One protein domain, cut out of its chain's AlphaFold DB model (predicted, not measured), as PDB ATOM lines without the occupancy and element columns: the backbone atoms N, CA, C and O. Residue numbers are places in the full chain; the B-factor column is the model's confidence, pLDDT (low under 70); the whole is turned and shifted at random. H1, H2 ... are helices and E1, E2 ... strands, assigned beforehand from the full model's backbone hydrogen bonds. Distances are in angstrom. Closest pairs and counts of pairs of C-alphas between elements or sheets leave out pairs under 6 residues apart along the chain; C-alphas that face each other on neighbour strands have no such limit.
ATOM      1  N   PHE A   3      46.504  60.551   0.579       80.00
ATOM      2  CA  PHE A   3      45.105  60.092   0.502       80.00
ATOM      3  C   PHE A   3      44.036  61.192   0.318       80.00
ATOM      4  O   PHE A   3      42.894  61.017   0.726       80.00
ATOM      5  N   GLY A   4      44.370  62.338  -0.287       80.50
ATOM      6  CA  GLY A   4      43.376  63.381  -0.577       80.50
ATOM      7  C   GLY A   4      42.708  64.007   0.656       80.50
ATOM      8  O   GLY A   4      41.547  64.386   0.565       80.50
ATOM      9  N   ASN A   5      43.423  64.125   1.785       72.62
ATOM     10  CA  ASN A   5      42.914  64.626   3.078       72.62
ATOM     11  C   ASN A   5      41.837  63.741   3.731       72.62
ATOM     12  O   ASN A   5      41.109  64.193   4.611       72.62
ATOM     13  N   VAL A   6      41.754  62.471   3.337       72.69
ATOM     14  CA  VAL A   6      40.902  61.487   4.006       72.69
ATOM     15  C   VAL A   6      41.670  60.864   5.170       72.69
ATOM     16  O   VAL A   6      42.814  60.435   5.012       72.69
ATOM     17  N   ALA A   7      41.036  60.795   6.341       78.31
ATOM     18  CA  ALA A   7      41.569  60.041   7.470       78.31
ATOM     19  C   ALA A   7      41.523  58.539   7.154       78.31
ATOM     20  O   ALA A   7      40.462  58.002   6.835       78.31
ATOM     21  N   ILE A   8      42.666  57.857   7.246       81.81
ATOM     22  CA  ILE A   8      42.767  56.424   6.960       81.81
ATOM     23  C   ILE A   8      42.955  55.649   8.258       81.81
ATOM     24  O   ILE A   8      43.915  55.871   8.992       81.81
ATOM     25  N   ILE A   9      42.062  54.690   8.498       87.00
ATOM     26  CA  ILE A   9      42.215  53.671   9.535       87.00
ATOM     27  C   ILE A   9      42.460  52.343   8.825       87.00
ATOM     28  O   ILE A   9      41.599  51.851   8.096       87.00
ATOM     29  N   ALA A  10      43.643  51.770   9.025       86.50
ATOM     30  CA  ALA A  10      44.007  50.474   8.472       86.50
ATOM     31  C   ALA A  10      43.973  49.400   9.564       86.50
ATOM     32  O   ALA A  10      44.537  49.584  10.640       86.50
ATOM     33  N   ILE A  11      43.329  48.268   9.273       88.44
ATOM     34  CA  ILE A  11      43.201  47.134  10.196       88.44
ATOM     35  C   ILE A  11      43.697  45.879   9.483       88.44
ATOM     36  O   ILE A  11      43.247  45.559   8.384       88.44
ATOM     37  N   GLY A  12      44.620  45.154  10.107       88.25
ATOM     38  CA  GLY A  12      45.180  43.936   9.539       88.25
ATOM     39  C   GLY A  12      46.254  43.314  10.421       88.25
ATOM     40  O   GLY A  12      46.573  43.822  11.491       88.25
ATOM     41  N   ASP A  13      46.812  42.199   9.957       89.50
ATOM     42  CA  ASP A  13      47.906  41.490  10.620       89.50
ATOM     43  C   ASP A  13      48.985  41.173   9.587       89.50
ATOM     44  O   ASP A  13      48.769  40.378   8.671       89.50
ATOM     45  N   PHE A  14      50.148  41.808   9.730       87.56
ATOM     46  CA  PHE A  14      51.249  41.670   8.778       87.56
ATOM     47  C   PHE A  14      51.849  40.260   8.742       87.56
ATOM     48  O   PHE A  14      52.464  39.893   7.745       87.56
ATOM     49  N   TYR A  15      51.637  39.451   9.786       90.38
ATOM     50  CA  TYR A  15      52.134  38.074   9.866       90.38
ATOM     51  C   TYR A  15      51.217  37.039   9.197       90.38
ATOM     52  O   TYR A  15      51.561  35.857   9.153       90.38
ATOM     53  N   GLN A  16      50.050  37.448   8.687       91.75
ATOM     54  CA  GLN A  16      49.178  36.572   7.895       91.75
ATOM     55  C   GLN A  16      49.679  36.444   6.447       91.75
ATOM     56  O   GLN A  16      50.763  36.918   6.101       91.75
ATOM     57  N   CYS A  17      48.917  35.750   5.596       88.31
ATOM     58  CA  CYS A  17      49.249  35.597   4.182       88.31
ATOM     59  C   CYS A  17      49.532  36.951   3.513       88.31
ATOM     60  O   CYS A  17      48.761  37.904   3.633       88.31
ATOM     61  N   SER A  18      50.625  37.007   2.757       79.75
ATOM     62  CA  SER A  18      50.933  38.153   1.904       79.75
ATOM     63  C   SER A  18      49.968  38.236   0.706       79.75
ATOM     64  O   SER A  18      49.358  37.227   0.337       79.75
ATOM     65  N   PRO A  19      49.833  39.412   0.064       73.81
ATOM     66  CA  PRO A  19      49.036  39.557  -1.151       73.81
ATOM     67  C   PRO A  19      49.441  38.558  -2.245       73.81
ATOM     68  O   PRO A  19      50.625  38.319  -2.485       73.81
ATOM     69  N   VAL A  20      48.453  37.992  -2.942       69.69
ATOM     70  CA  VAL A  20      48.698  37.056  -4.049       69.69
ATOM     71  C   VAL A  20      49.157  37.838  -5.279       69.69
ATOM     72  O   VAL A  20      48.454  38.739  -5.725       69.69
ATOM     73  N   ALA A  21      50.312  37.467  -5.842       64.31
ATOM     74  CA  ALA A  21      50.873  38.054  -7.067       64.31
ATOM     75  C   ALA A  21      51.093  39.584  -7.026       64.31
ATOM     76  O   ALA A  21      51.184  40.224  -8.072       64.31
ATOM     77  N   ALA A  22      51.216  40.163  -5.831       62.88
ATOM     78  CA  ALA A  22      51.526  41.572  -5.632       62.88
ATOM     79  C   ALA A  22      52.632  41.738  -4.586       62.88
ATOM     80  O   ALA A  22      52.801  40.906  -3.691       62.88
ATOM     81  N   SER A  23      53.387  42.831  -4.695       62.94
ATOM     82  CA  SER A  23      54.383  43.193  -3.689       62.94
ATOM     83  C   SER A  23      53.699  43.439  -2.348       62.94
ATOM     84  O   SER A  23      52.650  44.081  -2.273       62.94
ATOM     85  N   SER A  24      54.293  42.923  -1.275       64.38
ATOM     86  CA  SER A  24      53.783  43.174   0.070       64.38
ATOM     87  C   SER A  24      53.830  44.670   0.372       64.38
ATOM     88  O   SER A  24      54.861  45.309   0.198       64.38
ATOM     89  N   ILE A  25      52.725  45.210   0.880       64.06
ATOM     90  CA  ILE A  25      52.563  46.623   1.266       64.06
ATOM     91  C   ILE A  25      53.657  47.140   2.219       64.06
ATOM     92  O   ILE A  25      53.935  48.339   2.241       64.06
ATOM     93  N   TYR A  26      54.327  46.242   2.945       63.47
ATOM     94  CA  TYR A  26      55.413  46.538   3.889       63.47
ATOM     95  C   TYR A  26      56.719  46.998   3.217       63.47
ATOM     96  O   TYR A  26      57.641  47.411   3.906       63.47
ATOM     97  N   SER A  27      56.837  46.918   1.885       57.19
ATOM     98  CA  SER A  27      58.000  47.449   1.159       57.19
ATOM     99  C   SER A  27      57.915  48.954   0.885       57.19
ATOM    100  O   SER A  27      58.813  49.503   0.252       57.19
ATOM    101  N   SER A  28      56.828  49.615   1.294       66.44
ATOM    102  CA  SER A  28      56.619  51.048   1.078       66.44
ATOM    103  C   SER A  28      56.940  51.860   2.335       66.44
ATOM    104  O   SER A  28      56.518  51.496   3.430       66.44
ATOM    105  N   LEU A  29      57.628  52.996   2.158       71.12
ATOM    106  CA  LEU A  29      57.872  53.995   3.217       71.12
ATOM    107  C   LEU A  29      56.573  54.649   3.730       71.12
ATOM    108  O   LEU A  29      56.550  55.285   4.774       71.12
ATOM    109  N   LEU A  30      55.455  54.433   3.030       79.56
ATOM    110  CA  LEU A  30      54.127  54.915   3.406       79.56
ATOM    111  C   LEU A  30      53.761  54.571   4.859       79.56
ATOM    112  O   LEU A  30      53.200  55.410   5.557       79.56
ATOM    113  N   TRP A  31      54.061  53.351   5.311       79.19
ATOM    114  CA  TRP A  31      53.699  52.909   6.660       79.19
ATOM    115  C   TRP A  31      54.577  53.535   7.740       79.19
ATOM    116  O   TRP A  31      54.048  53.936   8.770       79.19
ATOM    117  N   SER A  32      55.887  53.637   7.508       78.19
ATOM    118  CA  SER A  32      56.810  54.260   8.463       78.19
ATOM    119  C   SER A  32      56.578  55.764   8.586       78.19
ATOM    120  O   SER A  32      56.645  56.305   9.685       78.19
ATOM    121  N   ASP A  33      56.268  56.428   7.472       81.56
ATOM    122  CA  ASP A  33      56.296  57.890   7.399       81.56
ATOM    123  C   ASP A  33      54.935  58.524   7.724       81.56
ATOM    124  O   ASP A  33      54.865  59.699   8.093       81.56
ATOM    125  N   HIS A  34      53.834  57.779   7.550       83.69
ATOM    126  CA  HIS A  34      52.479  58.349   7.572       83.69
ATOM    127  C   HIS A  34      51.467  57.600   8.440       83.69
ATOM    128  O   HIS A  34      50.351  58.095   8.605       83.69
ATOM    129  N   PHE A  35      51.820  56.441   8.999       84.50
ATOM    130  CA  PHE A  35      50.938  55.698   9.893       84.50
ATOM    131  C   PHE A  35      51.521  55.613  11.298       84.50
ATOM    132  O   PHE A  35      52.685  55.269  11.500       84.50
ATOM    133  N   GLU A  36      50.657  55.863  12.275       85.94
ATOM    134  CA  GLU A  36      50.874  55.425  13.646       85.94
ATOM    135  C   GLU A  36      50.082  54.131  13.870       85.94
ATOM    136  O   GLU A  36      49.018  53.945  13.271       85.94
ATOM    137  N   TYR A  37      50.580  53.223  14.711       87.19
ATOM    138  CA  TYR A  37      49.897  51.950  14.962       87.19
ATOM    139  C   TYR A  37      49.694  51.642  16.443       87.19
ATOM    140  O   TYR A  37      50.424  52.111  17.312       87.19
ATOM    141  N   VAL A  38      48.693  50.805  16.712       86.19
ATOM    142  CA  VAL A  38      48.428  50.201  18.018       86.19
ATOM    143  C   VAL A  38      48.296  48.688  17.840       86.19
ATOM    144  O   VAL A  38      47.550  48.225  16.976       86.19
ATOM    145  N   GLU A  39      49.026  47.903  18.635       85.75
ATOM    146  CA  GLU A  39      48.908  46.439  18.624       85.75
ATOM    147  C   GLU A  39      47.866  45.969  19.649       85.75
ATOM    148  O   GLU A  39      47.994  46.195  20.856       85.75
ATOM    149  N   LEU A  40      46.843  45.254  19.175       87.00
ATOM    150  CA  LEU A  40      45.906  44.546  20.046       87.00
ATOM    151  C   LEU A  40      46.546  43.244  20.544       87.00
ATOM    152  O   LEU A  40      46.881  42.364  19.753       87.00
ATOM    153  N   LYS A  41      46.697  43.113  21.866       82.44
ATOM    154  CA  LYS A  41      47.407  41.982  22.495       82.44
ATOM    155  C   LYS A  41      46.504  40.810  22.880       82.44
ATOM    156  O   LYS A  41      46.990  39.694  23.048       82.44
ATOM    157  N   ILE A  42      45.202  41.051  23.039       80.00
ATOM    158  CA  ILE A  42      44.236  40.035  23.468       80.00
ATOM    159  C   ILE A  42      43.579  39.419  22.235       80.00
ATOM    160  O   ILE A  42      42.942  40.111  21.443       80.00
ATOM    161  N   ASN A  43      43.719  38.102  22.085       82.75
ATOM    162  CA  ASN A  43      43.064  37.351  21.024       82.75
ATOM    163  C   ASN A  43      41.706  36.816  21.502       82.75
ATOM    164  O   ASN A  43      41.627  35.819  22.218       82.75
ATOM    165  N   GLU A  44      40.630  37.467  21.065       82.44
ATOM    166  CA  GLU A  44      39.258  37.088  21.424       82.44
ATOM    167  C   GLU A  44      38.799  35.769  20.770       82.44
ATOM    168  O   GLU A  44      37.918  35.095  21.302       82.44
ATOM    169  N   ARG A  45      39.403  35.340  19.647       83.69
ATOM    170  CA  ARG A  45      38.990  34.105  18.949       83.69
ATOM    171  C   ARG A  45      39.327  32.855  19.763       83.69
ATOM    172  O   ARG A  45      38.516  31.935  19.808       83.69
ATOM    173  N   GLN A  46      40.506  32.824  20.387       86.25
ATOM    174  CA  GLN A  46      40.990  31.698  21.199       86.25
ATOM    175  C   GLN A  46      40.958  31.980  22.712       86.25
ATOM    176  O   GLN A  46      41.679  31.335  23.471       86.25
ATOM    177  N   LYS A  47      40.110  32.911  23.174       77.69
ATOM    178  CA  LYS A  47      40.078  33.396  24.570       77.69
ATOM    179  C   LYS A  47      40.013  32.288  25.631       77.69
ATOM    180  O   LYS A  47      40.572  32.434  26.710       77.69
ATOM    181  N   ILE A  48      39.335  31.185  25.318       76.88
ATOM    182  CA  ILE A  48      39.098  30.068  26.245       76.88
ATOM    183  C   ILE A  48      40.358  29.201  26.435       76.88
ATOM    184  O   ILE A  48      40.491  28.526  27.450       76.88
ATOM    185  N   SER A  49      41.304  29.216  25.487       84.56
ATOM    186  CA  SER A  49      42.509  28.383  25.527       84.56
ATOM    187  C   SER A  49      43.774  29.232  25.429       84.56
ATOM    188  O   SER A  49      44.303  29.502  24.348       84.56
ATOM    189  N   PHE A  50      44.282  29.636  26.595       85.56
ATOM    190  CA  PHE A  50      45.506  30.427  26.697       85.56
ATOM    191  C   PHE A  50      46.719  29.713  26.080       85.56
ATOM    192  O   PHE A  50      47.456  30.321  25.306       85.56
ATOM    193  N   SER A  51      46.884  28.411  26.342       89.69
ATOM    194  CA  SER A  51      47.979  27.604  25.786       89.69
ATOM    195  C   SER A  51      47.943  27.549  24.255       89.69
ATOM    196  O   SER A  51      48.971  27.752  23.607       89.69
ATOM    197  N   PHE A  52      46.759  27.368  23.661       92.88
ATOM    198  CA  PHE A  52      46.595  27.375  22.208       92.88
ATOM    199  C   PHE A  52      46.883  28.756  21.606       92.88
ATOM    200  O   PHE A  52      47.604  28.860  20.613       92.88
ATOM    201  N   SER A  53      46.396  29.835  22.233       91.62
ATOM    202  CA  SER A  53      46.713  31.199  21.792       91.62
ATOM    203  C   SER A  53      48.216  31.491  21.860       91.62
ATOM    204  O   SER A  53      48.742  32.173  20.980       91.62
ATOM    205  N   GLN A  54      48.922  30.990  22.877       91.75
ATOM    206  CA  GLN A  54      50.371  31.153  22.988       91.75
ATOM    207  C   GLN A  54      51.124  30.388  21.894       91.75
ATOM    208  O   GLN A  54      52.018  30.964  21.275       91.75
ATOM    209  N   MET A  55      50.735  29.141  21.614       94.75
ATOM    210  CA  MET A  55      51.283  28.359  20.500       94.75
ATOM    211  C   MET A  55      51.108  29.102  19.170       94.75
ATOM    212  O   MET A  55      52.072  29.290  18.429       94.75
ATOM    213  N   LEU A  56      49.901  29.602  18.882       94.75
ATOM    214  CA  LEU A  56      49.636  30.367  17.662       94.75
ATOM    215  C   LEU A  56      50.489  31.640  17.577       94.75
ATOM    216  O   LEU A  56      50.988  31.951  16.499       94.75
ATOM    217  N   ASN A  57      50.700  32.352  18.687       93.06
ATOM    218  CA  ASN A  57      51.559  33.541  18.725       93.06
ATOM    219  C   ASN A  57      53.041  33.218  18.482       93.06
ATOM    220  O   ASN A  57      53.730  34.012  17.843       93.06
ATOM    221  N   ARG A  58      53.529  32.058  18.944       94.75
ATOM    222  CA  ARG A  58      54.877  31.572  18.607       94.75
ATOM    223  C   ARG A  58      54.977  31.238  17.119       94.75
ATOM    224  O   ARG A  58      55.851  31.766  16.440       94.75
ATOM    225  N   ILE A  59      54.024  30.469  16.585       94.44
ATOM    226  CA  ILE A  59      53.970  30.112  15.156       94.44
ATOM    227  C   ILE A  59      53.846  31.362  14.265       94.44
ATOM    228  O   ILE A  59      54.467  31.424  13.206       94.44
ATOM    229  N   ARG A  60      53.095  32.386  14.700       94.31
ATOM    230  CA  ARG A  60      52.941  33.681  14.011       94.31
ATOM    231  C   ARG A  60      54.284  34.362  13.740       94.31
ATOM    232  O   ARG A  60      54.416  35.009  12.706       94.31
ATOM    233  N   LYS A  61      55.259  34.227  14.648       93.31
ATOM    234  CA  LYS A  61      56.565  34.909  14.590       93.31
ATOM    235  C   LYS A  61      57.748  33.994  14.247       93.31
ATOM    236  O   LYS A  61      58.869  34.493  14.172       93.31
ATOM    237  N   LEU A  62      57.506  32.703  14.013       93.81
ATOM    238  CA  LEU A  62      58.542  31.708  13.721       93.81
ATOM    239  C   LEU A  62      59.342  32.095  12.467       93.81
ATOM    240  O   LEU A  62      58.755  32.340  11.408       93.81
ATOM    241  N   LYS A  63      60.673  32.172  12.571       91.38
ATOM    242  CA  LYS A  63      61.543  32.518  11.432       91.38
ATOM    243  C   LYS A  63      61.873  31.293  10.590       91.38
ATOM    244  O   LYS A  63      61.829  30.163  11.055       91.38
ATOM    245  N   LYS A  64      62.265  31.508   9.330       88.19
ATOM    246  CA  LYS A  64      62.484  30.408   8.372       88.19
ATOM    247  C   LYS A  64      63.644  29.480   8.757       88.19
ATOM    248  O   LYS A  64      63.674  28.335   8.322       88.19
ATOM    249  N   LYS A  65      64.615  29.992   9.517       88.00
ATOM    250  CA  LYS A  65      65.774  29.237  10.018       88.00
ATOM    251  C   LYS A  65      65.600  28.746  11.457       88.00
ATOM    252  O   LYS A  65      66.511  28.116  11.979       88.00
ATOM    253  N   GLU A  66      64.490  29.088  12.103       90.31
ATOM    254  CA  GLU A  66      64.202  28.674  13.471       90.31
ATOM    255  C   GLU A  66      63.372  27.397  13.455       90.31
ATOM    256  O   GLU A  66      62.392  27.284  12.716       90.31
ATOM    257  N   ASP A  67      63.749  26.446  14.302       89.19
ATOM    258  CA  ASP A  67      62.959  25.242  14.491       89.19
ATOM    259  C   ASP A  67      61.745  25.525  15.377       89.19
ATOM    260  O   ASP A  67      61.811  26.243  16.379       89.19
ATOM    261  N   MET A  68      60.619  24.907  15.025       93.25
ATOM    262  CA  MET A  68      59.426  24.919  15.862       93.25
ATOM    263  C   MET A  68      59.719  24.249  17.211       93.25
ATOM    264  O   MET A  68      60.376  23.206  17.270       93.25
ATOM    265  N   ASN A  69      59.188  24.822  18.294       93.44
ATOM    266  CA  ASN A  69      59.290  24.232  19.628       93.44
ATOM    267  C   ASN A  69      58.765  22.780  19.616       93.44
ATOM    268  O   ASN A  69      57.738  22.487  19.003       93.44
ATOM    269  N   LYS A  70      59.471  21.879  20.312       94.00
ATOM    270  CA  LYS A  70      59.106  20.464  20.455       94.00
ATOM    271  C   LYS A  70      57.680  20.281  20.980       94.00
ATOM    272  O   LYS A  70      56.947  19.481  20.413       94.00
ATOM    273  N   GLU A  71      57.266  21.060  21.979       94.62
ATOM    274  CA  GLU A  71      55.907  20.987  22.541       94.62
ATOM    275  C   GLU A  71      54.839  21.361  21.500       94.62
ATOM    276  O   GLU A  71      53.839  20.661  21.341       94.62
ATOM    277  N   ASP A  72      55.074  22.437  20.742       94.94
ATOM    278  CA  ASP A  72      54.165  22.891  19.683       94.94
ATOM    279  C   ASP A  72      54.068  21.842  18.568       94.94
ATOM    280  O   ASP A  72      52.979  21.527  18.084       94.94
ATOM    281  N   ARG A  73      55.207  21.243  18.207       95.12
ATOM    282  CA  ARG A  73      55.278  20.159  17.228       95.12
ATOM    283  C   ARG A  73      54.493  18.929  17.683       95.12
ATOM    284  O   ARG A  73      53.736  18.379  16.892       95.12
ATOM    285  N   GLU A  74      54.642  18.508  18.935       95.88
ATOM    286  CA  GLU A  74      53.891  17.381  19.502       95.88
ATOM    287  C   GLU A  74      52.381  17.644  19.511       95.88
ATOM    288  O   GLU A  74      51.592  16.740  19.232       95.88
ATOM    289  N   ILE A  75      51.961  18.882  19.790       95.75
ATOM    290  CA  ILE A  75      50.551  19.281  19.712       95.75
ATOM    291  C   ILE A  75      50.026  19.144  18.277       95.75
ATOM    292  O   ILE A  75      48.964  18.556  18.068       95.75
ATOM    293  N   LEU A  76      50.758  19.648  17.280       96.06
ATOM    294  CA  LEU A  76      50.344  19.539  15.879       96.06
ATOM    295  C   LEU A  76      50.358  18.088  15.378       96.06
ATOM    296  O   LEU A  76      49.472  17.699  14.617       96.06
ATOM    297  N   GLU A  77      51.298  17.267  15.843       96.50
ATOM    298  CA  GLU A  77      51.328  15.837  15.533       96.50
ATOM    299  C   GLU A  77      50.096  15.119  16.107       96.50
ATOM    300  O   GLU A  77      49.468  14.316  15.421       96.50
ATOM    301  N   LYS A  78      49.654  15.473  17.322       96.81
ATOM    302  CA  LYS A  78      48.380  14.975  17.874       96.81
ATOM    303  C   LYS A  78      47.184  15.394  17.014       96.81
ATOM    304  O   LYS A  78      46.304  14.570  16.769       96.81
ATOM    305  N   CYS A  79      47.158  16.625  16.496       97.25
ATOM    306  CA  CYS A  79      46.121  17.058  15.548       97.25
ATOM    307  C   CYS A  79      46.110  16.209  14.264       97.25
ATOM    308  O   CYS A  79      45.039  15.954  13.710       97.25
ATOM    309  N   HIS A  80      47.280  15.764  13.795       97.38
ATOM    310  CA  HIS A  80      47.393  14.844  12.664       97.38
ATOM    311  C   HIS A  80      46.884  13.435  13.009       97.38
ATOM    312  O   HIS A  80      46.106  12.861  12.251       97.38
ATOM    313  N   GLN A  81      47.213  12.905  14.189       97.62
ATOM    314  CA  GLN A  81      46.691  11.605  14.634       97.62
ATOM    315  C   GLN A  81      45.156  11.597  14.727       97.62
ATOM    316  O   GLN A  81      44.514  10.683  14.212       97.62
ATOM    317  N   ARG A  82      44.541  12.657  15.272       97.56
ATOM    318  CA  ARG A  82      43.069  12.790  15.295       97.56
ATOM    319  C   ARG A  82      42.450  12.837  13.895       97.56
ATOM    320  O   ARG A  82      41.342  12.342  13.684       97.56
ATOM    321  N   TYR A  83      43.158  13.412  12.920       97.44
ATOM    322  CA  TYR A  83      42.731  13.378  11.520       97.44
ATOM    323  C   TYR A  83      42.742  11.947  10.962       97.44
ATOM    324  O   TYR A  83      41.745  11.522  10.377       97.44
ATOM    325  N   LEU A  84      43.821  11.186  11.189       97.06
ATOM    326  CA  LEU A  84      43.927   9.784  10.756       97.06
ATOM    327  C   LEU A  84      42.839   8.902  11.387       97.06
ATOM    328  O   LEU A  84      42.257   8.055  10.707       97.06
ATOM    329  N   ASN A  85      42.497   9.172  12.648       96.31
ATOM    330  CA  ASN A  85      41.400   8.525  13.369       96.31
ATOM    331  C   ASN A  85      40.001   8.958  12.895       96.31
ATOM    332  O   ASN A  85      39.002   8.403  13.353       96.31
ATOM    333  N   LYS A  86      39.904   9.925  11.970       95.12
ATOM    334  CA  LYS A  86      38.646  10.488  11.447       95.12
ATOM    335  C   LYS A  86      37.751  11.090  12.537       95.12
ATOM    336  O   LYS A  86      36.531  11.012  12.454       95.12
ATOM    337  N   GLU A  87      38.357  11.740  13.530       96.00
ATOM    338  CA  GLU A  87      37.651  12.394  14.647       96.00
ATOM    339  C   GLU A  87      37.033  13.759  14.268       96.00
ATOM    340  O   GLU A  87      36.461  14.457  15.105       96.00
ATOM    341  N   TYR A  88      37.137  14.162  13.000       94.94
ATOM    342  CA  TYR A  88      36.579  15.407  12.476       94.94
ATOM    343  C   TYR A  88      35.212  15.184  11.819       94.94
ATOM    344  O   TYR A  88      34.904  14.107  11.304       94.94
ATOM    345  N   HIS A  89      34.383  16.229  11.775       94.50
ATOM    346  CA  HIS A  89      33.102  16.173  11.077       94.50
ATOM    347  C   HIS A  89      33.300  15.911   9.573       94.50
ATOM    348  O   HIS A  89      34.111  16.564   8.921       94.50
ATOM    349  N   SER A  90      32.508  15.013   8.981       91.44
ATOM    350  CA  SER A  90      32.670  14.558   7.585       91.44
ATOM    351  C   SER A  90      32.620  15.675   6.531       91.44
ATOM    352  O   SER A  90      33.203  15.540   5.459       91.44
ATOM    353  N   GLU A  91      31.940  16.777   6.846       90.69
ATOM    354  CA  GLU A  91      31.851  17.996   6.027       90.69
ATOM    355  C   GLU A  91      32.581  19.211   6.638       90.69
ATOM    356  O   GLU A  91      32.194  20.359   6.382       90.69
ATOM    357  N   ALA A  92      33.578  18.985   7.501       94.44
ATOM    358  CA  ALA A  92      34.439  20.051   8.014       94.44
ATOM    359  C   ALA A  92      35.153  20.774   6.860       94.44
ATOM    360  O   ALA A  92      35.496  20.168   5.841       94.44
ATOM    361  N   LEU A  93      35.376  22.080   7.023       96.12
ATOM    362  CA  LEU A  93      36.023  22.891   5.997       96.12
ATOM    363  C   LEU A  93      37.476  22.441   5.806       96.12
ATOM    364  O   LEU A  93      38.253  22.458   6.761       96.12
ATOM    365  N   ASP A 257      34.320  26.284  13.639       91.94
ATOM    366  CA  ASP A 257      34.420  25.387  14.799       91.94
ATOM    367  C   ASP A 257      35.395  24.237  14.561       91.94
ATOM    368  O   ASP A 257      36.158  23.898  15.458       91.94
ATOM    369  N   GLN A 258      35.410  23.682  13.345       96.00
ATOM    370  CA  GLN A 258      36.367  22.662  12.928       96.00
ATOM    371  C   GLN A 258      36.965  22.994  11.563       96.00
ATOM    372  O   GLN A 258      36.265  23.470  10.665       96.00
ATOM    373  N   VAL A 259      38.255  22.709  11.403       97.31
ATOM    374  CA  VAL A 259      38.986  22.885  10.150       97.31
ATOM    375  C   VAL A 259      39.979  21.750   9.941       97.31
ATOM    376  O   VAL A 259      40.656  21.319  10.874       97.31
ATOM    377  N   VAL A 260      40.093  21.305   8.695       98.19
ATOM    378  CA  VAL A 260      41.107  20.346   8.257       98.19
ATOM    379  C   VAL A 260      42.095  21.081   7.359       98.19
ATOM    380  O   VAL A 260      41.693  21.708   6.383       98.19
ATOM    381  N   VAL A 261      43.385  21.044   7.675       97.69
ATOM    382  CA  VAL A 261      44.413  21.813   6.958       97.69
ATOM    383  C   VAL A 261      45.419  20.872   6.313       97.69
ATOM    384  O   VAL A 261      45.998  20.024   6.991       97.69
ATOM    385  N   SER A 262      45.676  21.050   5.017       96.19
ATOM    386  CA  SER A 262      46.868  20.481   4.378       96.19
ATOM    387  C   SER A 262      48.039  21.437   4.550       96.19
ATOM    388  O   SER A 262      47.921  22.610   4.195       96.19
ATOM    389  N   THR A 263      49.154  20.946   5.086       92.50
ATOM    390  CA  THR A 263      50.409  21.708   5.225       92.50
ATOM    391  C   THR A 263      51.363  21.487   4.047       92.50
ATOM    392  O   THR A 263      52.299  22.257   3.823       92.50
ATOM    393  N   LYS A 264      51.082  20.473   3.226       89.12
ATOM    394  CA  LYS A 264      51.763  20.169   1.978       89.12
ATOM    395  C   LYS A 264      51.593  21.336   1.018       89.12
ATOM    396  O   LYS A 264      50.527  21.933   0.935       89.12
ATOM    397  N   ASP A 265      52.635  21.631   0.247       86.44
ATOM    398  CA  ASP A 265      52.609  22.660  -0.798       86.44
ATOM    399  C   ASP A 265      52.412  24.108  -0.303       86.44
ATOM    400  O   ASP A 265      52.113  24.996  -1.109       86.44
ATOM    401  N   PHE A 266      52.621  24.396   0.986       90.19
ATOM    402  CA  PHE A 266      52.788  25.776   1.452       90.19
ATOM    403  C   PHE A 266      53.919  26.467   0.678       90.19
ATOM    404  O   PHE A 266      55.039  25.961   0.592       90.19
ATOM    405  N   PHE A 267      53.616  27.635   0.107       84.88
ATOM    406  CA  PHE A 267      54.525  28.368  -0.782       84.88
ATOM    407  C   PHE A 267      54.816  29.804  -0.324       84.88
ATOM    408  O   PHE A 267      55.642  30.479  -0.932       84.88
ATOM    409  N   GLY A 268      54.143  30.286   0.724       82.81
ATOM    410  CA  GLY A 268      54.242  31.664   1.202       82.81
ATOM    411  C   GLY A 268      54.393  31.753   2.718       82.81
ATOM    412  O   GLY A 268      53.904  30.897   3.456       82.81
ATOM    413  N   SER A 269      55.047  32.819   3.183       88.19
ATOM    414  CA  SER A 269      55.143  33.141   4.610       88.19
ATOM    415  C   SER A 269      53.768  33.432   5.212       88.19
ATOM    416  O   SER A 269      52.901  33.994   4.542       88.19
ATOM    417  N   GLY A 270      53.576  33.083   6.482       90.56
ATOM    418  CA  GLY A 270      52.342  33.356   7.222       90.56
ATOM    419  C   GLY A 270      51.166  32.440   6.863       90.56
ATOM    420  O   GLY A 270      50.140  32.485   7.543       90.56
ATOM    421  N   MET A 271      51.297  31.567   5.852       92.06
ATOM    422  CA  MET A 271      50.231  30.643   5.438       92.06
ATOM    423  C   MET A 271      49.869  29.645   6.538       92.06
ATOM    424  O   MET A 271      48.689  29.485   6.843       92.06
ATOM    425  N   GLY A 272      50.876  29.033   7.172       93.94
ATOM    426  CA  GLY A 272      50.664  28.096   8.275       93.94
ATOM    427  C   GLY A 272      49.891  28.743   9.421       93.94
ATOM    428  O   GLY A 272      48.802  28.290   9.759       93.94
ATOM    429  N   TYR A 273      50.384  29.870   9.944       95.44
ATOM    430  CA  TYR A 273      49.687  30.633  10.985       95.44
ATOM    431  C   TYR A 273      48.254  31.008  10.573       95.44
ATOM    432  O   TYR A 273      47.315  30.768  11.333       95.44
ATOM    433  N   THR A 274      48.067  31.523   9.354       95.12
ATOM    434  CA  THR A 274      46.742  31.916   8.850       95.12
ATOM    435  C   THR A 274      45.770  30.740   8.850       95.12
ATOM    436  O   THR A 274      44.618  30.920   9.245       95.12
ATOM    437  N   ALA A 275      46.217  29.545   8.455       95.50
ATOM    438  CA  ALA A 275      45.389  28.344   8.430       95.50
ATOM    439  C   ALA A 275      45.037  27.841   9.841       95.50
ATOM    440  O   ALA A 275      43.866  27.589  10.124       95.50
ATOM    441  N   LEU A 276      46.019  27.751  10.747       95.50
ATOM    442  CA  LEU A 276      45.789  27.235  12.104       95.50
ATOM    443  C   LEU A 276      44.915  28.174  12.944       95.50
ATOM    444  O   LEU A 276      44.125  27.731  13.774       95.50
ATOM    445  N   SER A 277      45.014  29.485  12.719       95.56
ATOM    446  CA  SER A 277      44.328  30.481  13.543       95.56
ATOM    447  C   SER A 277      42.822  30.606  13.254       95.56
ATOM    448  O   SER A 277      42.196  31.529  13.785       95.56
ATOM    449  N   ARG A 278      42.242  29.781  12.367       94.62
ATOM    450  CA  ARG A 278      40.823  29.861  11.958       94.62
ATOM    451  C   ARG A 278      39.854  29.267  12.980       94.62
ATOM    452  O   ARG A 278      38.677  29.619  12.958       94.62
ATOM    453  N   VAL A 279      40.333  28.402  13.871       94.50
ATOM    454  CA  VAL A 279      39.499  27.703  14.859       94.50
ATOM    455  C   VAL A 279      39.528  28.358  16.229       94.50
ATOM    456  O   VAL A 279      40.508  28.996  16.601       94.50
ATOM    457  N   ARG A 280      38.445  28.204  16.993       90.81
ATOM    458  CA  ARG A 280      38.309  28.774  18.347       90.81
ATOM    459  C   ARG A 280      39.080  27.994  19.411       90.81
ATOM    460  O   ARG A 280      39.522  28.566  20.401       90.81
ATOM    461  N   ASN A 281      39.231  26.691  19.212       92.62
ATOM    462  CA  ASN A 281      39.868  25.778  20.152       92.62
ATOM    463  C   ASN A 281      40.757  24.777  19.403       92.62
ATOM    464  O   ASN A 281      40.623  24.595  18.193       92.62
ATOM    465  N   LEU A 282      41.675  24.154  20.141       94.75
ATOM    466  CA  LEU A 282      42.613  23.181  19.589       94.75
ATOM    467  C   LEU A 282      41.911  21.902  19.109       94.75
ATOM    468  O   LEU A 282      42.345  21.313  18.127       94.75
ATOM    469  N   GLU A 283      40.823  21.485  19.762       95.06
ATOM    470  CA  GLU A 283      40.037  20.297  19.383       95.06
ATOM    471  C   GLU A 283      39.420  20.410  17.985       95.06
ATOM    472  O   GLU A 283      39.239  19.409  17.299       95.06
ATOM    473  N   GLY A 284      39.146  21.631  17.526       95.69
ATOM    474  CA  GLY A 284      38.668  21.893  16.177       95.69
ATOM    475  C   GLY A 284      39.739  21.828  15.086       95.69
ATOM    476  O   GLY A 284      39.398  21.952  13.911       95.69
ATOM    477  N   LEU A 285      41.020  21.679  15.435       97.44
ATOM    478  CA  LEU A 285      42.127  21.680  14.480       97.44
ATOM    479  C   LEU A 285      42.550  20.259  14.093       97.44
ATOM    480  O   LEU A 285      42.934  19.456  14.948       97.44
ATOM    481  N   PHE A 286      42.581  20.001  12.786       98.38
ATOM    482  CA  PHE A 286      43.009  18.735  12.192       98.38
ATOM    483  C   PHE A 286      44.012  18.984  11.064       98.38
ATOM    484  O   PHE A 286      43.833  19.909  10.268       98.38
ATOM    485  N   LEU A 287      45.053  18.153  10.978       97.81
ATOM    486  CA  LEU A 287      46.095  18.268   9.953       97.81
ATOM    487  C   LEU A 287      46.129  17.025   9.066       97.81
ATOM    488  O   LEU A 287      46.232  15.908   9.565       97.81
ATOM    489  N   ILE A 288      46.090  17.222   7.749       96.69
ATOM    490  CA  ILE A 288      46.201  16.128   6.769       96.69
ATOM    491  C   ILE A 288      47.624  15.566   6.742       96.69
ATOM    492  O   ILE A 288      47.825  14.380   6.506       96.69
ATOM    493  N   ASP A 289      48.606  16.427   6.978       94.56
ATOM    494  CA  ASP A 289      50.028  16.159   6.816       94.56
ATOM    495  C   ASP A 289      50.841  17.100   7.733       94.56
ATOM    496  O   ASP A 289      50.302  18.084   8.247       94.56
ATOM    497  N   THR A 290      52.117  16.779   7.981       91.25
ATOM    498  CA  THR A 290      52.951  17.402   9.034       91.25
ATOM    499  C   THR A 290      54.259  18.006   8.495       91.25
ATOM    500  O   THR A 290      55.357  17.785   9.009       91.25
ATOM    501  N   HIS A 291      54.154  18.821   7.442       90.25
ATOM    502  CA  HIS A 291      55.277  19.552   6.837       90.25
ATOM    503  C   HIS A 291      55.613  20.837   7.615       90.25
ATOM    504  O   HIS A 291      55.354  21.963   7.178       90.25
ATOM    505  N   PHE A 292      56.189  20.667   8.807       88.25
ATOM    506  CA  PHE A 292      56.473  21.779   9.722       88.25
ATOM    507  C   PHE A 292      57.571  22.742   9.235       88.25
ATOM    508  O   PHE A 292      57.581  23.900   9.644       88.25
ATOM    509  N   ASP A 293      58.426  22.325   8.296       86.38
ATOM    510  CA  ASP A 293      59.480  23.154   7.684       86.38
ATOM    511  C   ASP A 293      58.932  24.338   6.864       86.38
ATOM    512  O   ASP A 293      59.671  25.242   6.469       86.38
ATOM    513  N   LYS A 294      57.625  24.342   6.585       85.38
ATOM    514  CA  LYS A 294      56.940  25.408   5.846       85.38
ATOM    515  C   LYS A 294      56.255  26.444   6.733       85.38
ATOM    516  O   LYS A 294      55.636  27.374   6.212       85.38
ATOM    517  N   PHE A 295      56.356  26.319   8.053       91.81
ATOM    518  CA  PHE A 295      55.824  27.305   8.985       91.81
ATOM    519  C   PHE A 295      56.872  28.385   9.224       91.81
ATOM    520  O   PHE A 295      57.841  28.170   9.937       91.81
ATOM    521  N   TYR A 296      56.685  29.552   8.614       92.31
ATOM    522  CA  TYR A 296      57.540  30.710   8.860       92.31
ATOM    523  C   TYR A 296      56.820  32.019   8.537       92.31
ATOM    524  O   TYR A 296      55.908  32.059   7.703       92.31
ATOM    525  N   CYS A 297      57.251  33.110   9.162       90.94
ATOM    526  CA  CYS A 297      56.809  34.465   8.857       90.94
ATOM    527  C   CYS A 297      57.815  35.207   7.965       90.94
ATOM    528  O   CYS A 297      58.949  34.774   7.765       90.94
ATOM    529  N   ASN A 298      57.402  36.349   7.412       86.69
ATOM    530  CA  ASN A 298      58.324  37.231   6.704       86.69
ATOM    531  C   ASN A 298      59.180  37.990   7.730       86.69
ATOM    532  O   ASN A 298      58.658  38.660   8.619       86.69
ATOM    533  N   GLU A 299      60.502  37.879   7.620       85.62
ATOM    534  CA  GLU A 299      61.440  38.449   8.594       85.62
ATOM    535  C   GLU A 299      61.468  39.986   8.554       85.62
ATOM    536  O   GLU A 299      61.770  40.625   9.557       85.62
ATOM    537  N   ASN A 300      61.059  40.591   7.433       83.25
ATOM    538  CA  ASN A 300      61.006  42.046   7.287       83.25
ATOM    539  C   ASN A 300      59.877  42.707   8.091       83.25
ATOM    540  O   ASN A 300      59.903  43.925   8.251       83.25
ATOM    541  N   ILE A 301      58.890  41.944   8.576       85.19
ATOM    542  CA  ILE A 301      57.733  42.499   9.298       85.19
ATOM    543  C   ILE A 301      58.184  43.204  10.576       85.19
ATOM    544  O   ILE A 301      57.782  44.339  10.809       85.19
ATOM    545  N   ASP A 302      59.056  42.569  11.364       83.88
ATOM    546  CA  ASP A 302      59.549  43.141  12.624       83.88
ATOM    547  C   ASP A 302      60.285  44.459  12.370       83.88
ATOM    548  O   ASP A 302      60.089  45.433  13.091       83.88
ATOM    549  N   ARG A 303      61.076  44.510  11.289       83.19
ATOM    550  CA  ARG A 303      61.770  45.729  10.864       83.19
ATOM    551  C   ARG A 303      60.775  46.847  10.556       83.19
ATOM    552  O   ARG A 303      60.962  47.958  11.032       83.19
ATOM    553  N   VAL A 304      59.716  46.555   9.806       80.56
ATOM    554  CA  VAL A 304      58.697  47.557   9.452       80.56
ATOM    555  C   VAL A 304      57.942  48.026  10.692       80.56
ATOM    556  O   VAL A 304      57.845  49.228  10.911       80.56
ATOM    557  N   LEU A 305      57.490  47.112  11.555       82.94
ATOM    558  CA  LEU A 305      56.806  47.470  12.803       82.94
ATOM    559  C   LEU A 305      57.695  48.300  13.742       82.94
ATOM    560  O   LEU A 305      57.191  49.195  14.410       82.94
ATOM    561  N   SER A 306      59.009  48.050  13.759       83.88
ATOM    562  CA  SER A 306      59.967  48.849  14.538       83.88
ATOM    563  C   SER A 306      60.218  50.252  13.972       83.88
ATOM    564  O   SER A 306      60.632  51.142  14.707       83.88
ATOM    565  N   GLN A 307      59.986  50.451  12.670       85.12
ATOM    566  CA  GLN A 307      60.120  51.749  12.000       85.12
ATOM    567  C   GLN A 307      58.841  52.584  12.086       85.12
ATOM    568  O   GLN A 307      58.897  53.801  11.941       85.12
ATOM    569  N   MET A 308      57.691  51.941  12.297       85.56
ATOM    570  CA  MET A 308      56.422  52.632  12.478       85.56
ATOM    571  C   MET A 308      56.356  53.285  13.856       85.56
ATOM    572  O   MET A 308      56.767  52.710  14.865       85.56
ATOM    573  N   LYS A 309      55.770  54.480  13.909       85.19
ATOM    574  CA  LYS A 309      55.528  55.169  15.171       85.19
ATOM    575  C   LYS A 309      54.399  54.463  15.923       85.19
ATOM    576  O   LYS A 309      53.265  54.400  15.450       85.19
ATOM    577  N   GLU A 310      54.695  53.913  17.094       83.00
ATOM    578  CA  GLU A 310      53.649  53.404  17.981       83.00
ATOM    579  C   GLU A 310      52.806  54.584  18.486       83.00
ATOM    580  O   GLU A 310      53.337  55.653  18.806       83.00
ATOM    581  N   ILE A 311      51.489  54.394  18.577       79.56
ATOM    582  CA  ILE A 311      50.593  55.322  19.268       79.56
ATOM    583  C   ILE A 311      50.910  55.216  20.763       79.56
ATOM    584  O   ILE A 311      50.270  54.485  21.521       79.56
TER     585      ILE A 311
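This is residues 3 to 93 and 257 to 311 of the 796 residues of the protein "Hypothetical protein" of Rotaria sp. Silwood2 (UniProt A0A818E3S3). Little regular structure: at one end of an elongated body H3 packs on a two-strand parallel sheet, E1 and E2, with H4 and H2 packed together towards the middle; at the other end, H1 and H5 lie amid long loops. The printed part has 146 residues, of which the named elements, in the order H1 H2 H3 E1 H4 E2 H5, hold only 52, under half, and these are mostly helix; the whole is compact, radius of gyration of the C-alphas 17.0 A, spans 56 by 30 by 27 A.

H1, residues 30 to 34, only just touches H5, residues 300 to 307, with 3 pairs of C-alphas within 8 A, the closest Ser 32 and Gln 307, 5.5 A. Residues 56 to 60 alone of H2, residues 50 to 61, touch H4, residues 271 to 276, opposite ways at a shallow tilt of 6 degrees; the closest C-alphas are Arg 60 and Tyr 273, 5.4 A. Between H3, residues 70 to 84, and E2, residues 285 to 287, the closest C-alphas are His 80 and Leu 287, 4.6 A. E1, residues 259 to 261, is parallel to E2, with N 261 and O 286 at 2.9 A; E1, H4, E2 form a strand-helix-strand unit, parallel neighbours with a helix between, its crossover right-handed. O i to N i+4 pairs are within hydrogen-bond range throughout H1, H3, H4 and H5, and 7 of 8 in H2.

Find C-alpha 30 at (54.127, 54.915, 3.406), where H1 begins; H5 ends at C-alpha 307, (60.120, 51.749, 12.000). H3 is 20.9 A long, H2 17.0 A.

Residues 94 to 256 are not printed; C-alphas 93 and 257 are 9.3 A apart. The links H1 to H2 and E2 to H5 are long. Residues 20 to 28 have pLDDT under 70.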